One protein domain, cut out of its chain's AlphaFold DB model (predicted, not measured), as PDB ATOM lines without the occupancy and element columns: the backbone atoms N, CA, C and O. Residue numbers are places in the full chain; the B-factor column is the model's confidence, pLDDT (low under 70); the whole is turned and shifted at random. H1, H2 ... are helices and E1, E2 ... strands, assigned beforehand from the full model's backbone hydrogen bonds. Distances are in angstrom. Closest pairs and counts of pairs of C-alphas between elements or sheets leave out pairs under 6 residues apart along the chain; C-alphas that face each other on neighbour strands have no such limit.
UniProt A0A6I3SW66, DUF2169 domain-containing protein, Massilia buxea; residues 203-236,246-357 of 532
ATOM      1  N   GLU A 203      55.849 -10.460 235.714       97.56
ATOM      2  CA  GLU A 203      55.788  -9.111 236.247       97.56
ATOM      3  C   GLU A 203      54.363  -8.567 236.235       97.56
ATOM      4  O   GLU A 203      53.553  -8.857 235.350       97.56
ATOM      5  N   LEU A 204      54.069  -7.731 237.222       96.50
ATOM      6  CA  LEU A 204      52.941  -6.820 237.197       96.50
ATOM      7  C   LEU A 204      53.357  -5.557 236.454       96.50
ATOM      8  O   LEU A 204      54.260  -4.842 236.882       96.50
ATOM      9  N   LEU A 205      52.662  -5.277 235.360       95.44
ATOM     10  CA  LEU A 205      52.844  -4.085 234.549       95.44
ATOM     11  C   LEU A 205      51.721  -3.098 234.837       95.44
ATOM     12  O   LEU A 205      50.536  -3.452 234.784       95.44
ATOM     13  N   ARG A 206      52.095  -1.853 235.117       91.50
ATOM     14  CA  ARG A 206      51.148  -0.756 235.273       91.50
ATOM     15  C   ARG A 206      50.615  -0.349 233.907       91.50
ATOM     16  O   ARG A 206      51.371  -0.134 232.963       91.50
ATOM     17  N   THR A 207      49.301  -0.205 233.804       85.88
ATOM     18  CA  THR A 207      48.648   0.226 232.569       85.88
ATOM     19  C   THR A 207      49.124   1.629 232.174       85.88
ATOM     20  O   THR A 207      49.172   2.545 233.007       85.88
ATOM     21  N   ALA A 208      49.455   1.801 230.890       83.12
ATOM     22  CA  ALA A 208      49.955   3.056 230.334       83.12
ATOM     23  C   ALA A 208      49.002   4.227 230.618       83.12
ATOM     24  O   ALA A 208      47.777   4.069 230.652       83.12
ATOM     25  N   TRP A 209      49.564   5.418 230.828       79.12
ATOM     26  CA  TRP A 209      48.790   6.596 231.225       79.12
ATOM     27  C   TRP A 209      47.650   6.976 230.253       79.12
ATOM     28  O   TRP A 209      46.572   7.276 230.771       79.12
ATOM     29  N   PRO A 210      47.783   6.887 228.906       78.94
ATOM     30  CA  PRO A 210      46.699   7.286 228.004       78.94
ATOM     31  C   PRO A 210      45.496   6.348 228.132       78.94
ATOM     32  O   PRO A 210      44.348   6.782 228.165       78.94
ATOM     33  N   ILE A 211      45.769   5.049 228.306       78.69
ATOM     34  CA  ILE A 211      44.746   4.019 228.509       78.69
ATOM     35  C   ILE A 211      44.022   4.258 229.836       78.69
ATOM     36  O   ILE A 211      42.806   4.117 229.903       78.69
ATOM     37  N   ARG A 212      44.739   4.669 230.892       80.06
ATOM     38  CA  ARG A 212      44.119   4.981 232.189       80.06
ATOM     39  C   ARG A 212      43.181   6.183 232.118       80.06
ATOM     40  O   ARG A 212      42.133   6.131 232.745       80.06
ATOM     41  N   VAL A 213      43.514   7.223 231.351       78.19
ATOM     42  CA  VAL A 213      42.631   8.389 231.163       78.19
ATOM     43  C   VAL A 213      41.329   7.978 230.477       78.19
ATOM     44  O   VAL A 213      40.254   8.260 231.001       78.19
ATOM     45  N   LEU A 214      41.418   7.234 229.370       79.62
ATOM     46  CA  LEU A 214      40.242   6.698 228.673       79.62
ATOM     47  C   LEU A 214      39.396   5.804 229.589       79.62
ATOM     48  O   LEU A 214      38.171   5.903 229.619       79.62
ATOM     49  N   ALA A 215      40.054   4.963 230.382       78.38
ATOM     50  CA  ALA A 215      39.391   4.051 231.298       78.38
ATOM     51  C   ALA A 215      38.691   4.785 232.464       78.38
ATOM     52  O   ALA A 215      37.616   4.361 232.883       78.38
ATOM     53  N   SER A 216      39.243   5.907 232.946       73.62
ATOM     54  CA  SER A 216      38.591   6.780 233.935       73.62
ATOM     55  C   SER A 216      37.353   7.482 233.372       73.62
ATOM     56  O   SER A 216      36.350   7.602 234.073       73.62
ATOM     57  N   VAL A 217      37.389   7.908 232.104       80.56
ATOM     58  CA  VAL A 217      36.209   8.469 231.422       80.56
ATOM     59  C   VAL A 217      35.112   7.408 231.316       80.56
ATOM     60  O   VAL A 217      33.980   7.657 231.719       80.56
ATOM     61  N   ALA A 218      35.452   6.192 230.879       77.94
ATOM     62  CA  ALA A 218      34.504   5.079 230.818       77.94
ATOM     63  C   ALA A 218      33.920   4.717 232.200       77.94
ATOM     64  O   ALA A 218      32.729   4.428 232.319       77.94
ATOM     65  N   GLN A 219      34.727   4.774 233.264       81.38
ATOM     66  CA  GLN A 219      34.252   4.585 234.637       81.38
ATOM     67  C   GLN A 219      33.225   5.653 235.042       81.38
ATOM     68  O   GLN A 219      32.198   5.313 235.628       81.38
ATOM     69  N   ALA A 220      33.468   6.924 234.709       80.38
ATOM     70  CA  ALA A 220      32.527   8.010 234.980       80.38
ATOM     71  C   ALA A 220      31.220   7.851 234.182       80.38
ATOM     72  O   ALA A 220      30.137   7.936 234.757       80.38
ATOM     73  N   CYS A 221      31.308   7.528 232.885       84.38
ATOM     74  CA  CYS A 221      30.144   7.308 232.016       84.38
ATOM     75  C   CYS A 221      29.286   6.100 232.426       84.38
ATOM     76  O   CYS A 221      28.114   6.035 232.077       84.38
ATOM     77  N   THR A 222      29.856   5.147 233.164       80.50
ATOM     78  CA  THR A 222      29.153   3.949 233.650       80.50
ATOM     79  C   THR A 222      28.738   4.055 235.119       80.50
ATOM     80  O   THR A 222      28.426   3.035 235.731       80.50
ATOM     81  N   LEU A 223      28.769   5.258 235.711       76.94
ATOM     82  CA  LEU A 223      28.466   5.493 237.133       76.94
ATOM     83  C   LEU A 223      29.248   4.550 238.074       76.94
ATOM     84  O   LEU A 223      28.751   4.119 239.111       76.94
ATOM     85  N   GLY A 224      30.485   4.201 237.705       69.62
ATOM     86  CA  GLY A 224      31.356   3.333 238.499       69.62
ATOM     87  C   GLY A 224      31.191   1.823 238.281       69.62
ATOM     88  O   GLY A 224      31.910   1.057 238.929       69.62
ATOM     89  N   LEU A 225      30.315   1.375 237.369       72.94
ATOM     90  CA  LEU A 225      30.168  -0.051 237.031       72.94
ATOM     91  C   LEU A 225      31.417  -0.614 236.330       72.94
ATOM     92  O   LEU A 225      31.783  -1.769 236.546       72.94
ATOM     93  N   PHE A 226      32.120   0.202 235.538       74.25
ATOM     94  CA  PHE A 226      33.404  -0.171 234.948       74.25
ATOM     95  C   PHE A 226      34.569   0.138 235.900       74.25
ATOM     96  O   PHE A 226      34.817   1.293 236.241       74.25
ATOM     97  N   LYS A 227      35.332  -0.887 236.306       68.81
ATOM     98  CA  LYS A 227      36.546  -0.728 237.128       68.81
ATOM     99  C   LYS A 227      37.801  -0.925 236.271       68.81
ATOM    100  O   LYS A 227      38.075  -2.056 235.862       68.81
ATOM    101  N   PRO A 228      38.593   0.130 236.008       69.06
ATOM    102  CA  PRO A 228      39.761   0.021 235.148       69.06
ATOM    103  C   PRO A 228      40.827  -0.888 235.769       69.06
ATOM    104  O   PRO A 228      41.205  -0.740 236.934       69.06
ATOM    105  N   ARG A 229      41.358  -1.825 234.976       76.12
ATOM    106  CA  ARG A 229      42.502  -2.650 235.388       76.12
ATOM    107  C   ARG A 229      43.773  -1.806 235.342       76.12
ATOM    108  O   ARG A 229      44.336  -1.560 234.277       76.12
ATOM    109  N   VAL A 230      44.214  -1.351 236.512       84.44
ATOM    110  CA  VAL A 230      45.439  -0.546 236.668       84.44
ATOM    111  C   VAL A 230      46.702  -1.395 236.506       84.44
ATOM    112  O   VAL A 230      47.729  -0.877 236.077       84.44
ATOM    113  N   TRP A 231      46.611  -2.689 236.818       91.75
ATOM    114  CA  TRP A 231      47.718  -3.635 236.770       91.75
ATOM    115  C   TRP A 231      47.353  -4.858 235.934       91.75
ATOM    116  O   TRP A 231      46.235  -5.374 236.018       91.75
ATOM    117  N   ARG A 232      48.321  -5.339 235.153       93.25
ATOM    118  CA  ARG A 232      48.232  -6.572 234.366       93.25
ATOM    119  C   ARG A 232      49.418  -7.468 234.701       93.25
ATOM    120  O   ARG A 232      50.548  -7.003 234.681       93.25
ATOM    121  N   LEU A 233      49.154  -8.744 234.963       96.00
ATOM    122  CA  LEU A 233      50.191  -9.758 235.160       96.00
ATOM    123  C   LEU A 233      50.600 -10.349 233.802       96.00
ATOM    124  O   LEU A 233      49.727 -10.659 232.989       96.00
ATOM    125  N   THR A 234      51.899 -10.486 233.543       97.06
ATOM    126  CA  THR A 234      52.406 -11.155 232.334       97.06
ATOM    127  C   THR A 234      52.218 -12.675 232.406       97.06
ATOM    128  O   THR A 234      52.099 -13.251 233.490       97.06
ATOM    129  N   ALA A 235      52.222 -13.343 231.249       96.25
ATOM    130  CA  ALA A 235      52.322 -14.801 231.206       96.25
ATOM    131  C   ALA A 235      53.678 -15.258 231.786       96.25
ATOM    132  O   ALA A 235      54.662 -14.526 231.628       96.25
ATOM    133  N   PRO A 236      53.748 -16.420 232.465       96.94
ATOM    134  CA  PRO A 236      55.012 -16.945 232.957       96.94
ATOM    135  C   PRO A 236      55.922 -17.381 231.820       96.94
ATOM    136  O   PRO A 236      55.478 -18.007 230.860       96.94
ATOM    137  N   TYR A 246      61.741 -17.980 250.220       97.38
ATOM    138  CA  TYR A 246      60.714 -16.956 250.431       97.38
ATOM    139  C   TYR A 246      60.933 -15.677 249.617       97.38
ATOM    140  O   TYR A 246      59.956 -14.983 249.339       97.38
ATOM    141  N   GLU A 247      62.146 -15.419 249.120       96.94
ATOM    142  CA  GLU A 247      62.448 -14.344 248.164       96.94
ATOM    143  C   GLU A 247      61.641 -14.473 246.866       96.94
ATOM    144  O   GLU A 247      61.430 -13.487 246.160       96.94
ATOM    145  N   TYR A 248      61.208 -15.689 246.522       97.94
ATOM    146  CA  TYR A 248      60.388 -15.989 245.350       97.94
ATOM    147  C   TYR A 248      58.901 -16.174 245.687       97.94
ATOM    148  O   TYR A 248      58.096 -16.339 244.770       97.94
ATOM    149  N   ALA A 249      58.518 -16.120 246.962       97.81
ATOM    150  CA  ALA A 249      57.126 -16.156 247.405       97.81
ATOM    151  C   ALA A 249      56.543 -14.738 247.539       97.81
ATOM    152  O   ALA A 249      57.260 -13.737 247.428       97.81
ATOM    153  N   PHE A 250      55.226 -14.641 247.757       97.62
ATOM    154  CA  PHE A 250      54.569 -13.345 247.925       97.62
ATOM    155  C   PHE A 250      55.092 -12.610 249.163       97.62
ATOM    156  O   PHE A 250      55.217 -13.194 250.237       97.62
ATOM    157  N   GLY A 251      55.381 -11.324 249.013       95.44
ATOM    158  CA  GLY A 251      55.848 -10.469 250.095       95.44
ATOM    159  C   GLY A 251      56.721  -9.344 249.567       95.44
ATOM    160  O   GLY A 251      56.591  -8.942 248.409       95.44
ATOM    161  N   GLY A 252      57.619  -8.857 250.409       93.88
ATOM    162  CA  GLY A 252      58.585  -7.830 250.059       93.88
ATOM    163  C   GLY A 252      58.483  -6.592 250.933       93.88
ATOM    164  O   GLY A 252      57.576  -6.434 251.756       93.88
ATOM    165  N   GLU A 253      59.429  -5.693 250.708       93.00
ATOM    166  CA  GLU A 253      59.592  -4.465 251.462       93.00
ATOM    167  C   GLU A 253      59.548  -3.248 250.532       93.00
ATOM    168  O   GLU A 253      60.174  -3.203 249.473       93.00
ATOM    169  N   CYS A 254      58.788  -2.239 250.944       93.31
ATOM    170  CA  CYS A 254      58.718  -0.924 250.335       93.31
ATOM    171  C   CYS A 254      59.601   0.037 251.126       93.31
ATOM    172  O   CYS A 254      59.248   0.443 252.233       93.31
ATOM    173  N   ARG A 255      60.730   0.441 250.544       92.81
ATOM    174  CA  ARG A 255      61.695   1.345 251.176       92.81
ATOM    175  C   ARG A 255      62.005   2.514 250.255       92.81
ATOM    176  O   ARG A 255      62.305   2.308 249.085       92.81
ATOM    177  N   ILE A 256      61.948   3.733 250.791       92.94
ATOM    178  CA  ILE A 256      62.482   4.933 250.131       92.94
ATOM    179  C   ILE A 256      63.460   5.602 251.088       92.94
ATOM    180  O   ILE A 256      63.075   5.962 252.202       92.94
ATOM    181  N   ARG A 257      64.714   5.781 250.670       91.31
ATOM    182  CA  ARG A 257      65.756   6.453 251.474       91.31
ATOM    183  C   ARG A 257      65.670   7.971 251.353       91.31
ATOM    184  O   ARG A 257      65.096   8.503 250.406       91.31
ATOM    185  N   HIS A 258      66.249   8.694 252.312       86.44
ATOM    186  CA  HIS A 258      66.219  10.163 252.323       86.44
ATOM    187  C   HIS A 258      66.860  10.816 251.091       86.44
ATOM    188  O   HIS A 258      66.394  11.865 250.643       86.44
ATOM    189  N   ASN A 259      67.902  10.196 250.543       88.38
ATOM    190  CA  ASN A 259      68.626  10.663 249.363       88.38
ATOM    191  C   ASN A 259      67.931  10.328 248.027       88.38
ATOM    192  O   ASN A 259      68.346  10.830 246.980       88.38
ATOM    193  N   GLU A 260      66.872   9.516 248.028       91.69
ATOM    194  CA  GLU A 260      66.210   9.089 246.799       91.69
ATOM    195  C   GLU A 260      65.200  10.130 246.284       91.69
ATOM    196  O   GLU A 260      64.486  10.769 247.066       91.69
ATOM    197  N   PRO A 261      65.017  10.264 244.953       92.38
ATOM    198  CA  PRO A 261      64.037  11.191 244.376       92.38
ATOM    199  C   PRO A 261      62.599  10.967 244.866       92.38
ATOM    200  O   PRO A 261      61.785  11.894 244.848       92.38
ATOM    201  N   GLY A 262      62.272   9.735 245.275       91.94
ATOM    202  CA  GLY A 262      60.979   9.373 245.852       91.94
ATOM    203  C   GLY A 262      60.679  10.081 247.170       91.94
ATOM    204  O   GLY A 262      59.517  10.390 247.431       91.94
ATOM    205  N   ALA A 263      61.705  10.442 247.946       91.88
ATOM    206  CA  ALA A 263      61.539  11.055 249.258       91.88
ATOM    207  C   ALA A 263      60.823  12.409 249.199       91.88
ATOM    208  O   ALA A 263      60.112  12.767 250.134       91.88
ATOM    209  N   LYS A 264      60.949  13.152 248.091       93.12
ATOM    210  CA  LYS A 264      60.248  14.435 247.873       93.12
ATOM    211  C   LYS A 264      58.740  14.273 247.643       93.12
ATOM    212  O   LYS A 264      58.014  15.257 247.682       93.12
ATOM    213  N   ARG A 265      58.274  13.052 247.360       95.62
ATOM    214  CA  ARG A 265      56.868  12.733 247.053       95.62
ATOM    215  C   ARG A 265      56.135  12.054 248.215       95.62
ATOM    216  O   ARG A 265      54.944  11.775 248.084       95.62
ATOM    217  N   LEU A 266      56.833  11.790 249.318       93.50
ATOM    218  CA  LEU A 266      56.251  11.251 250.544       93.50
ATOM    219  C   LEU A 266      55.420  12.319 251.256       93.50
ATOM    220  O   LEU A 266      55.882  13.451 251.425       93.50
ATOM    221  N   HIS A 267      54.225  11.938 251.694       93.62
ATOM    222  CA  HIS A 267      53.435  12.721 252.638       93.62
ATOM    223  C   HIS A 267      53.982  12.548 254.057       93.62
ATOM    224  O   HIS A 267      54.609  11.536 254.360       93.62
ATOM    225  N   ASP A 268      53.691  13.489 254.955       89.56
ATOM    226  CA  ASP A 268      54.245  13.463 256.315       89.56
ATOM    227  C   ASP A 268      53.867  12.201 257.099       89.56
ATOM    228  O   ASP A 268      54.723  11.617 257.753       89.56
ATOM    229  N   LYS A 269      52.631  11.704 256.941       89.75
ATOM    230  CA  LYS A 269      52.167  10.447 257.563       89.75
ATOM    231  C   LYS A 269      52.881   9.183 257.069       89.75
ATOM    232  O   LYS A 269      52.788   8.147 257.706       89.75
ATOM    233  N   GLU A 270      53.525   9.250 255.904       90.06
ATOM    234  CA  GLU A 270      54.247   8.124 255.294       90.06
ATOM    235  C   GLU A 270      55.719   8.111 255.731       90.06
ATOM    236  O   GLU A 270      56.436   7.145 255.486       90.06
ATOM    237  N   ARG A 271      56.198   9.201 256.344       89.44
ATOM    238  CA  ARG A 271      57.583   9.320 256.790       89.44
ATOM    239  C   ARG A 271      57.755   8.665 258.151       89.44
ATOM    240  O   ARG A 271      56.947   8.868 259.051       89.44
ATOM    241  N   ILE A 272      58.880   7.981 258.338       84.12
ATOM    242  CA  ILE A 272      59.281   7.480 259.656       84.12
ATOM    243  C   ILE A 272      59.499   8.693 260.581       84.12
ATOM    244  O   ILE A 272      60.353   9.536 260.251       84.12
ATOM    245  N   PRO A 273      58.772   8.805 261.713       74.56
ATOM    246  CA  PRO A 273      58.897   9.926 262.640       74.56
ATOM    247  C   PRO A 273      60.321  10.060 263.174       74.56
ATOM    248  O   PRO A 273      60.987   9.063 263.436       74.56
ATOM    249  N   VAL A 274      60.783  11.290 263.405       64.19
ATOM    250  CA  VAL A 274      62.126  11.540 263.965       64.19
ATOM    251  C   VAL A 274      62.289  10.902 265.353       64.19
ATOM    252  O   VAL A 274      63.359  10.392 265.668       64.19
ATOM    253  N   SER A 275      61.220  10.834 266.151       56.97
ATOM    254  CA  SER A 275      61.205  10.150 267.453       56.97
ATOM    255  C   SER A 275      61.406   8.634 267.342       56.97
ATOM    256  O   SER A 275      62.108   8.056 268.164       56.97
ATOM    257  N   ALA A 276      60.867   7.999 266.298       55.59
ATOM    258  CA  ALA A 276      61.078   6.578 266.021       55.59
ATOM    259  C   ALA A 276      62.507   6.282 265.520       55.59
ATOM    260  O   ALA A 276      62.991   5.166 265.680       55.59
ATOM    261  N   ARG A 277      63.215   7.285 264.974       53.25
ATOM    262  CA  ARG A 277      64.641   7.178 264.598       53.25
ATOM    263  C   ARG A 277      65.560   7.170 265.822       53.25
ATOM    264  O   ARG A 277      66.580   6.498 265.815       53.25
ATOM    265  N   ALA A 278      65.174   7.873 266.888       44.09
ATOM    266  CA  ALA A 278      65.952   7.976 268.124       44.09
ATOM    267  C   ALA A 278      65.824   6.750 269.052       44.09
ATOM    268  O   ALA A 278      66.610   6.614 269.985       44.09
ATOM    269  N   ALA A 279      64.851   5.861 268.814       43.84
ATOM    270  CA  ALA A 279      64.660   4.654 269.623       43.84
ATOM    271  C   ALA A 279      65.704   3.555 269.336       43.84
ATOM    272  O   ALA A 279      65.929   2.711 270.198       43.84
ATOM    273  N   ASN A 280      66.368   3.594 268.172       45.44
ATOM    274  CA  ASN A 280      67.433   2.649 267.807       45.44
ATOM    275  C   ASN A 280      68.847   3.248 267.857       45.44
ATOM    276  O   ASN A 280      69.797   2.493 268.028       45.44
ATOM    277  N   ASP A 281      68.991   4.574 267.792       40.44
ATOM    278  CA  ASP A 281      70.297   5.235 267.733       40.44
ATOM    279  C   ASP A 281      70.425   6.319 268.808       40.44
ATOM    280  O   ASP A 281      70.188   7.510 268.585       40.44
ATOM    281  N   ALA A 282      70.882   5.921 269.996       40.12
ATOM    282  CA  ALA A 282      71.643   6.851 270.810       40.12
ATOM    283  C   ALA A 282      73.028   6.999 270.152       40.12
ATOM    284  O   ALA A 282      73.863   6.108 270.268       40.12
ATOM    285  N   VAL A 283      73.269   8.158 269.528       44.94
ATOM    286  CA  VAL A 283      74.576   8.653 269.041       44.94
ATOM    287  C   VAL A 283      74.979   8.248 267.610       44.94
ATOM    288  O   VAL A 283      76.005   7.609 267.436       44.94
ATOM    289  N   VAL A 284      74.287   8.721 266.564       46.59
ATOM    290  CA  VAL A 284      74.924   9.005 265.251       46.59
ATOM    291  C   VAL A 284      74.185  10.164 264.558       46.59
ATOM    292  O   VAL A 284      72.970  10.296 264.676       46.59
ATOM    293  N   ALA A 285      74.916  11.036 263.854       51.25
ATOM    294  CA  ALA A 285      74.354  12.019 262.919       51.25
ATOM    295  C   ALA A 285      73.382  11.350 261.913       51.25
ATOM    296  O   ALA A 285      73.535  10.159 261.649       51.25
ATOM    297  N   PRO A 286      72.402  12.073 261.330       55.97
ATOM    298  CA  PRO A 286      71.423  11.466 260.430       55.97
ATOM    299  C   PRO A 286      72.114  10.787 259.241       55.97
ATOM    300  O   PRO A 286      72.679  11.463 258.382       55.97
ATOM    301  N   ASP A 287      72.061   9.454 259.201       64.94
ATOM    302  CA  ASP A 287      72.580   8.657 258.095       64.94
ATOM    303  C   ASP A 287      71.764   8.978 256.826       64.94
ATOM    304  O   ASP A 287      70.556   8.728 256.793       64.94
ATOM    305  N   PRO A 288      72.369   9.540 255.761       62.19
ATOM    306  CA  PRO A 288      71.665   9.808 254.510       62.19
ATOM    307  C   PRO A 288      71.179   8.530 253.806       62.19
ATOM    308  O   PRO A 288      70.312   8.617 252.932       62.19
ATOM    309  N   GLN A 289      71.698   7.356 254.186       72.44
ATOM    310  CA  GLN A 289      71.181   6.055 253.768       72.44
ATOM    311  C   GLN A 289      69.980   5.599 254.605       72.44
ATOM    312  O   GLN A 289      69.309   4.649 254.204       72.44
ATOM    313  N   ALA A 290      69.636   6.253 255.714       81.06
ATOM    314  CA  ALA A 290      68.482   5.859 256.512       81.06
ATOM    315  C   ALA A 290      67.171   5.928 255.694       81.06
ATOM    316  O   ALA A 290      66.985   6.830 254.858       81.06
ATOM    317  N   PRO A 291      66.236   4.985 255.919       85.75
ATOM    318  CA  PRO A 291      64.941   5.003 255.257       85.75
ATOM    319  C   PRO A 291      64.133   6.238 255.683       85.75
ATOM    320  O   PRO A 291      63.962   6.517 256.867       85.75
ATOM    321  N   ALA A 292      63.607   6.973 254.704       89.06
ATOM    322  CA  ALA A 292      62.641   8.045 254.926       89.06
ATOM    323  C   ALA A 292      61.223   7.492 255.136       89.06
ATOM    324  O   ALA A 292      60.458   8.071 255.902       89.06
ATOM    325  N   ALA A 293      60.892   6.394 254.454       90.81
ATOM    326  CA  ALA A 293      59.662   5.618 254.589       90.81
ATOM    327  C   ALA A 293      59.992   4.129 254.431       90.81
ATOM    328  O   ALA A 293      60.830   3.768 253.594       90.81
ATOM    329  N   LEU A 294      59.345   3.288 255.235       91.44
ATOM    330  CA  LEU A 294      59.550   1.845 255.260       91.44
ATOM    331  C   LEU A 294      58.237   1.147 255.604       91.44
ATOM    332  O   LEU A 294      57.611   1.477 256.606       91.44
ATOM    333  N   GLU A 295      57.863   0.163 254.800       91.12
ATOM    334  CA  GLU A 295      56.753  -0.738 255.087       91.12
ATOM    335  C   GLU A 295      57.075  -2.113 254.505       91.12
ATOM    336  O   GLU A 295      57.447  -2.215 253.338       91.12
ATOM    337  N   ALA A 296      56.941  -3.172 255.298       91.25
ATOM    338  CA  ALA A 296      57.200  -4.536 254.859       91.25
ATOM    339  C   ALA A 296      55.928  -5.372 254.956       91.25
ATOM    340  O   ALA A 296      55.149  -5.216 255.894       91.25
ATOM    341  N   PHE A 297      55.757  -6.315 254.032       93.00
ATOM    342  CA  PHE A 297      54.779  -7.374 254.225       93.00
ATOM    343  C   PHE A 297      55.255  -8.275 255.367       93.00
ATOM    344  O   PHE A 297      56.163  -9.084 255.186       93.00
ATOM    345  N   GLU A 298      54.676  -8.113 256.557       91.12
ATOM    346  CA  GLU A 298      55.254  -8.644 257.798       91.12
ATOM    347  C   GLU A 298      55.475 -10.162 257.795       91.12
ATOM    348  O   GLU A 298      56.443 -10.646 258.378       91.12
ATOM    349  N   SER A 299      54.605 -10.921 257.122       93.31
ATOM    350  CA  SER A 299      54.743 -12.377 257.007       93.31
ATOM    351  C   SER A 299      55.906 -12.810 256.111       93.31
ATOM    352  O   SER A 299      56.358 -13.946 256.222       93.31
ATOM    353  N   ASN A 300      56.393 -11.943 255.221       95.38
ATOM    354  CA  ASN A 300      57.527 -12.232 254.347       95.38
ATOM    355  C   ASN A 300      58.167 -10.944 253.794       95.38
ATOM    356  O   ASN A 300      57.899 -10.542 252.660       95.38
ATOM    357  N   ALA A 301      59.039 -10.307 254.576       93.38
ATOM    358  CA  ALA A 301      59.684  -9.049 254.186       93.38
ATOM    359  C   ALA A 301      60.685  -9.193 253.020       93.38
ATOM    360  O   ALA A 301      60.873  -8.247 252.262       93.38
ATOM    361  N   VAL A 302      61.299 -10.369 252.844       94.94
ATOM    362  CA  VAL A 302      62.289 -10.633 251.777       94.94
ATOM    363  C   VAL A 302      61.652 -11.043 250.444       94.94
ATOM    364  O   VAL A 302      62.350 -11.193 249.444       94.94
ATOM    365  N   GLY A 303      60.333 -11.264 250.433       95.75
ATOM    366  CA  GLY A 303      59.588 -11.747 249.274       95.75
ATOM    367  C   GLY A 303      59.449 -10.745 248.131       95.75
ATOM    368  O   GLY A 303      60.099  -9.702 248.075       95.75
ATOM    369  N   ARG A 304      58.549 -11.063 247.197       95.94
ATOM    370  CA  ARG A 304      58.234 -10.193 246.056       95.94
ATOM    371  C   ARG A 304      56.743 -10.123 245.750       95.94
ATOM    372  O   ARG A 304      55.966 -11.006 246.101       95.94
ATOM    373  N   GLY A 305      56.345  -9.079 245.031       94.88
ATOM    374  CA  GLY A 305      54.964  -8.873 244.598       94.88
ATOM    375  C   GLY A 305      54.099  -8.061 245.564       94.88
ATOM    376  O   GLY A 305      52.988  -7.702 245.177       94.88
ATOM    377  N   TYR A 306      54.585  -7.722 246.760       95.12
ATOM    378  CA  TYR A 306      53.978  -6.703 247.616       95.12
ATOM    379  C   TYR A 306      54.432  -5.303 247.193       95.12
ATOM    380  O   TYR A 306      55.604  -5.086 246.892       95.12
ATOM    381  N   ALA A 307      53.504  -4.347 247.174       94.75
ATOM    382  CA  ALA A 307      53.838  -2.937 247.026       94.75
ATOM    383  C   ALA A 307      52.740  -2.052 247.623       94.75
ATOM    384  O   ALA A 307      51.606  -2.059 247.138       94.75
ATOM    385  N   ALA A 308      53.095  -1.261 248.633       92.75
ATOM    386  CA  ALA A 308      52.177  -0.349 249.299       92.75
ATOM    387  C   ALA A 308      51.732   0.799 248.363       92.75
ATOM    388  O   ALA A 308      52.532   1.288 247.552       92.75
ATOM    389  N   PRO A 309      50.487   1.306 248.474       92.50
ATOM    390  CA  PRO A 309      49.991   2.384 247.612       92.50
ATOM    391  C   PRO A 309      50.854   3.654 247.622       92.50
ATOM    392  O   PRO A 309      51.064   4.273 246.571       92.50
ATOM    393  N   TRP A 310      51.383   4.042 248.790       93.56
ATOM    394  CA  TRP A 310      52.271   5.201 248.907       93.56
ATOM    395  C   TRP A 310      53.573   4.983 248.134       93.56
ATOM    396  O   TRP A 310      54.024   5.890 247.434       93.56
ATOM    397  N   PHE A 311      54.128   3.770 248.180       94.88
ATOM    398  CA  PHE A 311      55.373   3.415 247.509       94.88
ATOM    399  C   PHE A 311      55.200   3.443 245.991       94.88
ATOM    400  O   PHE A 311      55.970   4.099 245.289       94.88
ATOM    401  N   LEU A 312      54.115   2.854 245.475       93.62
ATOM    402  CA  LEU A 312      53.766   2.894 244.048       93.62
ATOM    403  C   LEU A 312      53.684   4.326 243.495       93.62
ATOM    404  O   LEU A 312      54.059   4.587 242.345       93.62
ATOM    405  N   ARG A 313      53.174   5.263 244.303       93.38
ATOM    406  CA  ARG A 313      53.058   6.689 243.961       93.38
ATOM    407  C   ARG A 313      54.400   7.411 244.083       93.38
ATOM    408  O   ARG A 313      54.816   8.081 243.136       93.38
ATOM    409  N   ALA A 314      55.073   7.282 245.223       94.88
ATOM    410  CA  ALA A 314      56.296   8.008 245.540       94.88
ATOM    411  C   ALA A 314      57.495   7.512 244.718       94.88
ATOM    412  O   ALA A 314      58.240   8.329 244.177       94.88
ATOM    413  N   ALA A 315      57.655   6.206 244.513       94.75
ATOM    414  CA  ALA A 315      58.711   5.651 243.666       94.75
ATOM    415  C   ALA A 315      58.350   5.633 242.166       94.75
ATOM    416  O   ALA A 315      59.217   5.366 241.343       94.75
ATOM    417  N   ARG A 316      57.105   5.982 241.789       93.62
ATOM    418  CA  ARG A 316      56.591   5.906 240.402       93.62
ATOM    419  C   ARG A 316      56.799   4.519 239.784       93.62
ATOM    420  O   ARG A 316      57.236   4.389 238.648       93.62
ATOM    421  N   VAL A 317      56.467   3.482 240.547       94.06
ATOM    422  CA  VAL A 317      56.657   2.096 240.119       94.06
ATOM    423  C   VAL A 317      55.724   1.774 238.949       94.06
ATOM    424  O   VAL A 317      54.511   2.019 239.011       94.06
ATOM    425  N   GLU A 318      56.302   1.215 237.888       93.62
ATOM    426  CA  GLU A 318      55.585   0.760 236.689       93.62
ATOM    427  C   GLU A 318      55.655  -0.757 236.493       93.62
ATOM    428  O   GLU A 318      54.793  -1.324 235.821       93.62
ATOM    429  N   ARG A 319      56.658  -1.412 237.086       95.75
ATOM    430  CA  ARG A 319      56.919  -2.850 236.963       95.75
ATOM    431  C   ARG A 319      57.251  -3.424 238.331       95.75
ATOM    432  O   ARG A 319      58.037  -2.826 239.061       95.75
ATOM    433  N   ILE A 320      56.649  -4.559 238.674       96.50
ATOM    434  CA  ILE A 320      56.920  -5.279 239.925       96.50
ATOM    435  C   ILE A 320      57.111  -6.759 239.603       96.50
ATOM    436  O   ILE A 320      56.211  -7.350 239.000       96.50
ATOM    437  N   PRO A 321      58.223  -7.383 240.023       97.19
ATOM    438  CA  PRO A 321      58.383  -8.828 239.940       97.19
ATOM    439  C   PRO A 321      57.271  -9.550 240.712       97.19
ATOM    440  O   PRO A 321      57.033  -9.271 241.887       97.19
ATOM    441  N   ALA A 322      56.587 -10.482 240.056       97.69
ATOM    442  CA  ALA A 322      55.556 -11.299 240.682       97.69
ATOM    443  C   ALA A 322      56.176 -12.512 241.404       97.69
ATOM    444  O   ALA A 322      57.264 -12.962 241.023       97.69
ATOM    445  N   PRO A 323      55.505 -13.064 242.433       97.94
ATOM    446  CA  PRO A 323      55.939 -14.300 243.070       97.94
ATOM    447  C   PRO A 323      55.968 -15.460 242.070       97.94
ATOM    448  O   PRO A 323      55.155 -15.553 241.146       97.94
ATOM    449  N   ARG A 324      56.940 -16.345 242.277       98.06
ATOM    450  CA  ARG A 324      57.134 -17.591 241.534       98.06
ATOM    451  C   ARG A 324      56.713 -18.819 242.335       98.06
ATOM    452  O   ARG A 324      56.556 -19.864 241.726       98.06
ATOM    453  N   ILE A 325      56.540 -18.695 243.651       98.38
ATOM    454  CA  ILE A 325      56.041 -19.753 244.535       98.38
ATOM    455  C   ILE A 325      54.642 -19.357 244.998       98.38
ATOM    456  O   ILE A 325      54.449 -18.274 245.554       98.38
ATOM    457  N   GLU A 326      53.674 -20.228 244.741       97.50
ATOM    458  CA  GLU A 326      52.259 -20.009 245.021       97.50
ATOM    459  C   GLU A 326      51.684 -21.215 245.783       97.50
ATOM    460  O   GLU A 326      52.112 -22.351 245.544       97.50
ATOM    461  N   PRO A 327      50.689 -21.014 246.667       97.06
ATOM    462  CA  PRO A 327      49.914 -22.132 247.192       97.06
ATOM    463  C   PRO A 327      49.205 -22.865 246.042       97.06
ATOM    464  O   PRO A 327      48.646 -22.227 245.140       97.06
ATOM    465  N   ALA A 328      49.210 -24.199 246.075       95.44
ATOM    466  CA  ALA A 328      48.577 -25.005 245.037       95.44
ATOM    467  C   ALA A 328      47.083 -24.667 244.887       95.44
ATOM    468  O   ALA A 328      46.365 -24.450 245.864       95.44
ATOM    469  N   GLY A 329      46.620 -24.563 243.639       94.00
ATOM    470  CA  GLY A 329      45.237 -24.191 243.316       94.00
ATOM    471  C   GLY A 329      44.872 -22.719 243.569       94.00
ATOM    472  O   GLY A 329      43.763 -22.305 243.238       94.00
ATOM    473  N   GLN A 330      45.788 -21.896 244.096       94.88
ATOM    474  CA  GLN A 330      45.518 -20.502 244.461       94.88
ATOM    475  C   GLN A 330      46.479 -19.514 243.777       94.88
ATOM    476  O   GLN A 330      47.195 -18.770 244.454       94.88
ATOM    477  N   PRO A 331      46.456 -19.410 242.436       95.19
ATOM    478  CA  PRO A 331      47.440 -18.632 241.692       95.19
ATOM    479  C   PRO A 331      47.448 -17.150 242.084       95.19
ATOM    480  O   PRO A 331      46.413 -16.560 242.427       95.19
ATOM    481  N   PHE A 332      48.616 -16.519 241.979       96.44
ATOM    482  CA  PHE A 332      48.746 -15.078 242.114       96.44
ATOM    483  C   PHE A 332      48.117 -14.381 240.906       96.44
ATOM    484  O   PHE A 332      48.294 -14.784 239.754       96.44
ATOM    485  N   THR A 333      47.372 -13.307 241.162       95.50
ATOM    486  CA  THR A 333      46.701 -12.523 240.121       95.50
ATOM    487  C   THR A 333      46.837 -11.033 240.402       95.50
ATOM    488  O   THR A 333      47.001 -10.610 241.546       95.50
ATOM    489  N   ALA A 334      46.683 -10.207 239.363       93.75
ATOM    490  CA  ALA A 334      46.619  -8.755 239.533       93.75
ATOM    491  C   ALA A 334      45.456  -8.315 240.449       93.75
ATOM    492  O   ALA A 334      45.548  -7.279 241.105       93.75
ATOM    493  N   ALA A 335      44.377  -9.107 240.528       91.12
ATOM    494  CA  ALA A 335      43.275  -8.868 241.454       91.12
ATOM    495  C   ALA A 335      43.702  -9.100 242.912       91.12
ATOM    496  O   ALA A 335      43.476  -8.218 243.737       91.12
ATOM    497  N   LYS A 336      44.391 -10.217 243.207       92.81
ATOM    498  CA  LYS A 336      44.991 -10.467 244.530       92.81
ATOM    499  C   LYS A 336      45.966  -9.348 244.902       92.81
ATOM    500  O   LYS A 336      45.837  -8.777 245.974       92.81
ATOM    501  N   PHE A 337      46.849  -8.939 243.989       93.88
ATOM    502  CA  PHE A 337      47.750  -7.799 244.208       93.88
ATOM    503  C   PHE A 337      47.018  -6.506 244.604       93.88
ATOM    504  O   PHE A 337      47.410  -5.831 245.553       93.88
ATOM    505  N   CYS A 338      45.940  -6.154 243.893       89.88
ATOM    506  CA  CYS A 338      45.151  -4.957 244.199       89.88
ATOM    507  C   CYS A 338      44.336  -5.092 245.493       89.88
ATOM    508  O   CYS A 338      44.046  -4.086 246.132       89.88
ATOM    509  N   MET A 339      43.929  -6.310 245.857       88.44
ATOM    510  CA  MET A 339      43.254  -6.598 247.122       88.44
ATOM    511  C   MET A 339      44.216  -6.412 248.296       88.44
ATOM    512  O   MET A 339      43.880  -5.705 249.239       88.44
ATOM    513  N   MET A 340      45.436  -6.948 248.186       88.56
ATOM    514  CA  MET A 340      46.458  -6.837 249.232       88.56
ATOM    515  C   MET A 340      46.886  -5.385 249.505       88.56
ATOM    516  O   MET A 340      47.310  -5.070 250.600       88.56
ATOM    517  N   GLN A 341      46.713  -4.469 248.551       85.38
ATOM    518  CA  GLN A 341      46.975  -3.035 248.753       85.38
ATOM    519  C   GLN A 341      45.930  -2.295 249.598       85.38
ATOM    520  O   GLN A 341      46.177  -1.164 250.008       85.38
ATOM    521  N   LYS A 342      44.724  -2.852 249.750       79.31
ATOM    522  CA  LYS A 342      43.586  -2.152 250.372       79.31
ATOM    523  C   LYS A 342      43.386  -2.504 251.835       79.31
ATOM    524  O   LYS A 342      42.654  -1.801 252.523       79.31
ATOM    525  N   THR A 343      43.969  -3.607 252.271       73.38
ATOM    526  CA  THR A 343      43.782  -4.133 253.612       73.38
ATOM    527  C   THR A 343      45.036  -3.823 254.408       73.38
ATOM    528  O   THR A 343      46.094  -4.332 254.068       73.38
ATOM    529  N   GLU A 344      44.922  -2.997 255.447       67.88
ATOM    530  CA  GLU A 344      46.065  -2.655 256.307       67.88
ATOM    531  C   GLU A 344      46.542  -3.871 257.121       67.88
ATOM    532  O   GLU A 344      47.740  -4.073 257.265       67.88
ATOM    533  N   ASN A 345      45.613  -4.729 257.568       74.25
ATOM    534  CA  ASN A 345      45.911  -5.956 258.312       74.25
ATOM    535  C   ASN A 345      45.331  -7.191 257.617       74.25
ATOM    536  O   ASN A 345      44.114  -7.380 257.555       74.25
ATOM    537  N   HIS A 346      46.200  -8.063 257.115       80.94
ATOM    538  CA  HIS A 346      45.785  -9.318 256.492       80.94
ATOM    539  C   HIS A 346      45.570 -10.402 257.548       80.94
ATOM    540  O   HIS A 346      46.497 -10.773 258.265       80.94
ATOM    541  N   GLY A 347      44.351 -10.939 257.615       84.69
ATOM    542  CA  GLY A 347      44.066 -12.113 258.436       84.69
ATOM    543  C   GLY A 347      44.844 -13.357 257.966       84.69
ATOM    544  O   GLY A 347      45.280 -13.405 256.809       84.69
ATOM    545  N   PRO A 348      44.980 -14.387 258.823       86.12
ATOM    546  CA  PRO A 348      45.771 -15.582 258.526       86.12
ATOM    547  C   PRO A 348      45.345 -16.271 257.225       86.12
ATOM    548  O   PRO A 348      46.193 -16.649 256.426       86.12
ATOM    549  N   GLU A 349      44.037 -16.361 256.971       87.88
ATOM    550  CA  GLU A 349      43.485 -16.988 255.763       87.88
ATOM    551  C   GLU A 349      43.910 -16.265 254.479       87.88
ATOM    552  O   GLU A 349      44.310 -16.899 253.504       87.88
ATOM    553  N   ALA A 350      43.882 -14.927 254.485       88.56
ATOM    554  CA  ALA A 350      44.303 -14.127 253.341       88.56
ATOM    555  C   ALA A 350      45.806 -14.286 253.062       88.56
ATOM    556  O   ALA A 350      46.214 -14.320 251.900       88.56
ATOM    557  N   VAL A 351      46.618 -14.421 254.118       90.94
ATOM    558  CA  VAL A 351      48.057 -14.689 254.002       90.94
ATOM    559  C   VAL A 351      48.299 -16.098 253.456       90.94
ATOM    560  O   VAL A 351      49.010 -16.237 252.464       90.94
ATOM    561  N   SER A 352      47.668 -17.133 254.012       91.06
ATOM    562  CA  SER A 352      47.800 -18.518 253.528       91.06
ATOM    563  C   SER A 352      47.314 -18.701 252.084       91.06
ATOM    564  O   SER A 352      47.814 -19.560 251.364       91.06
ATOM    565  N   ALA A 353      46.383 -17.862 251.624       92.44
ATOM    566  CA  ALA A 353      45.888 -17.869 250.249       92.44
ATOM    567  C   ALA A 353      46.862 -17.279 249.208       92.44
ATOM    568  O   ALA A 353      46.582 -17.310 247.998       92.44
ATOM    569  N   ILE A 354      47.981 -16.685 249.639       94.44
ATOM    570  CA  ILE A 354      48.926 -15.998 248.745       94.44
ATOM    571  C   ILE A 354      50.401 -16.293 249.042       94.44
ATOM    572  O   ILE A 354      51.218 -16.249 248.123       94.44
ATOM    573  N   LEU A 355      50.740 -16.616 250.288       95.56
ATOM    574  CA  LEU A 355      52.084 -16.937 250.749       95.56
ATOM    575  C   LEU A 355      52.153 -18.411 251.146       95.56
ATOM    576  O   LEU A 355      51.475 -18.854 252.070       95.56
ATOM    577  N   ALA A 356      53.030 -19.148 250.473       95.19
ATOM    578  CA  ALA A 356      53.415 -20.496 250.851       95.19
ATOM    579  C   ALA A 356      54.895 -20.734 250.520       95.19
ATOM    580  O   ALA A 356      55.476 -20.062 249.668       95.19
ATOM    581  N   GLY A 357      55.500 -21.691 251.211       96.81
ATOM    582  CA  GLY A 357      56.893 -22.101 251.060       96.81
ATOM    583  C   GLY A 357      57.146 -23.359 251.883       96.81
ATOM    584  O   GLY A 357      56.278 -23.733 252.671       96.81
TER     585      GLY A 357
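What this domain is: This is residues 203 to 236 and 246 to 357 of the 532 residues of the protein "DUF2169 domain-containing protein" of Massilia buxea (UniProt A0A6I3SW66). Two small antiparallel sheets stand at some distance from each other, the three strands E2, E1 and E5 and the two-stranded ribbon E3 and E4, with H4 and the unnamed residues 304 to 308 between them. H5 packs on the larger sheet at E2, H2 and H4 pack on the ribbon, H1 lies off the larger sheet towards one end of the longest axis, and the loop of residues 278 to 285 sticks out at the other. The printed part has 146 residues, with six named helices and six named strands in the order E1 H1 E2 E3 H2 H3 E4 H4 E5 E6 H5 H6; the class is mixed, though under half of the residues are in named elements. It is only just compact, close to loose, with a radius of gyration of the C-alphas of 17.5 A and spans of 56 by 38 by 26 A.

Where its parts are: The larger sheet holds E1, residues 203 to 206, from C-alpha 203 at (55.788, -9.111, 236.247), E2, residues 231 to 233, and E5, residues 319 to 321. The other holds E3, residues 253 to 257, 12.5 A long, and E4, residues 291 to 296, 12.3 A. H1, residues 209 to 221, is 18.7 A long and ends with C-alpha 221 at (30.144, 7.308, 232.016). H2 is residues 261 to 265, H3 274 to 277, H4 309 to 314, E6 325 to 327, H5 334 to 340 and H6 348 to 352, with C-alpha 352 at (47.800, -18.518, 253.528).

How they stand to each other: Inner strand E1 is antiparallel to E2, with N 205 and O 232 2.8 A apart, and to E5, with N 204 and O 320 2.8 A apart, both within hydrogen-bond range. H5 is on this sheet over E2 and stands up from it; the C-alphas of Leu 233 and Ala 334 are their closest, 5.7 A apart. H1 is not on the sheet. E3 and E4 are antiparallel at 179 degrees, with N 254 and O 295 within hydrogen-bond range at 2.7 A. The closest C-alphas of E3 and H4 are Cys 254 and Phe 311, 6.2 A apart. H2 and H4 touch, closest at the C-alphas of Gly 262 and Ala 314, 4.9 A apart. H3 is apart from E3 and H4. E6 pairs with no named strand; its closest C-alpha to H6 is Pro 327, 7.6 A from Ser 352. Every O i to N i+4 pair is within hydrogen-bond range in H1, H4, H5 and H6; H2 has 0 of 1, but 1 of 2 O i to N i+3 pairs, and H3 is too short for an O i to N i+4 pair.

The domain as a whole: The C-alphas farthest apart, Cys 221 and Val 283, are 57.9 A apart. Residues 237 to 245 are not printed, and C-alphas 236 and 246 are 18.4 A apart across the cut. The links H3 to E4 and E4 to H4 are long. Mean pLDDT of the printed part is 85.5; residues 224, 227 to 228, 274 to 288 and 344 are under 70.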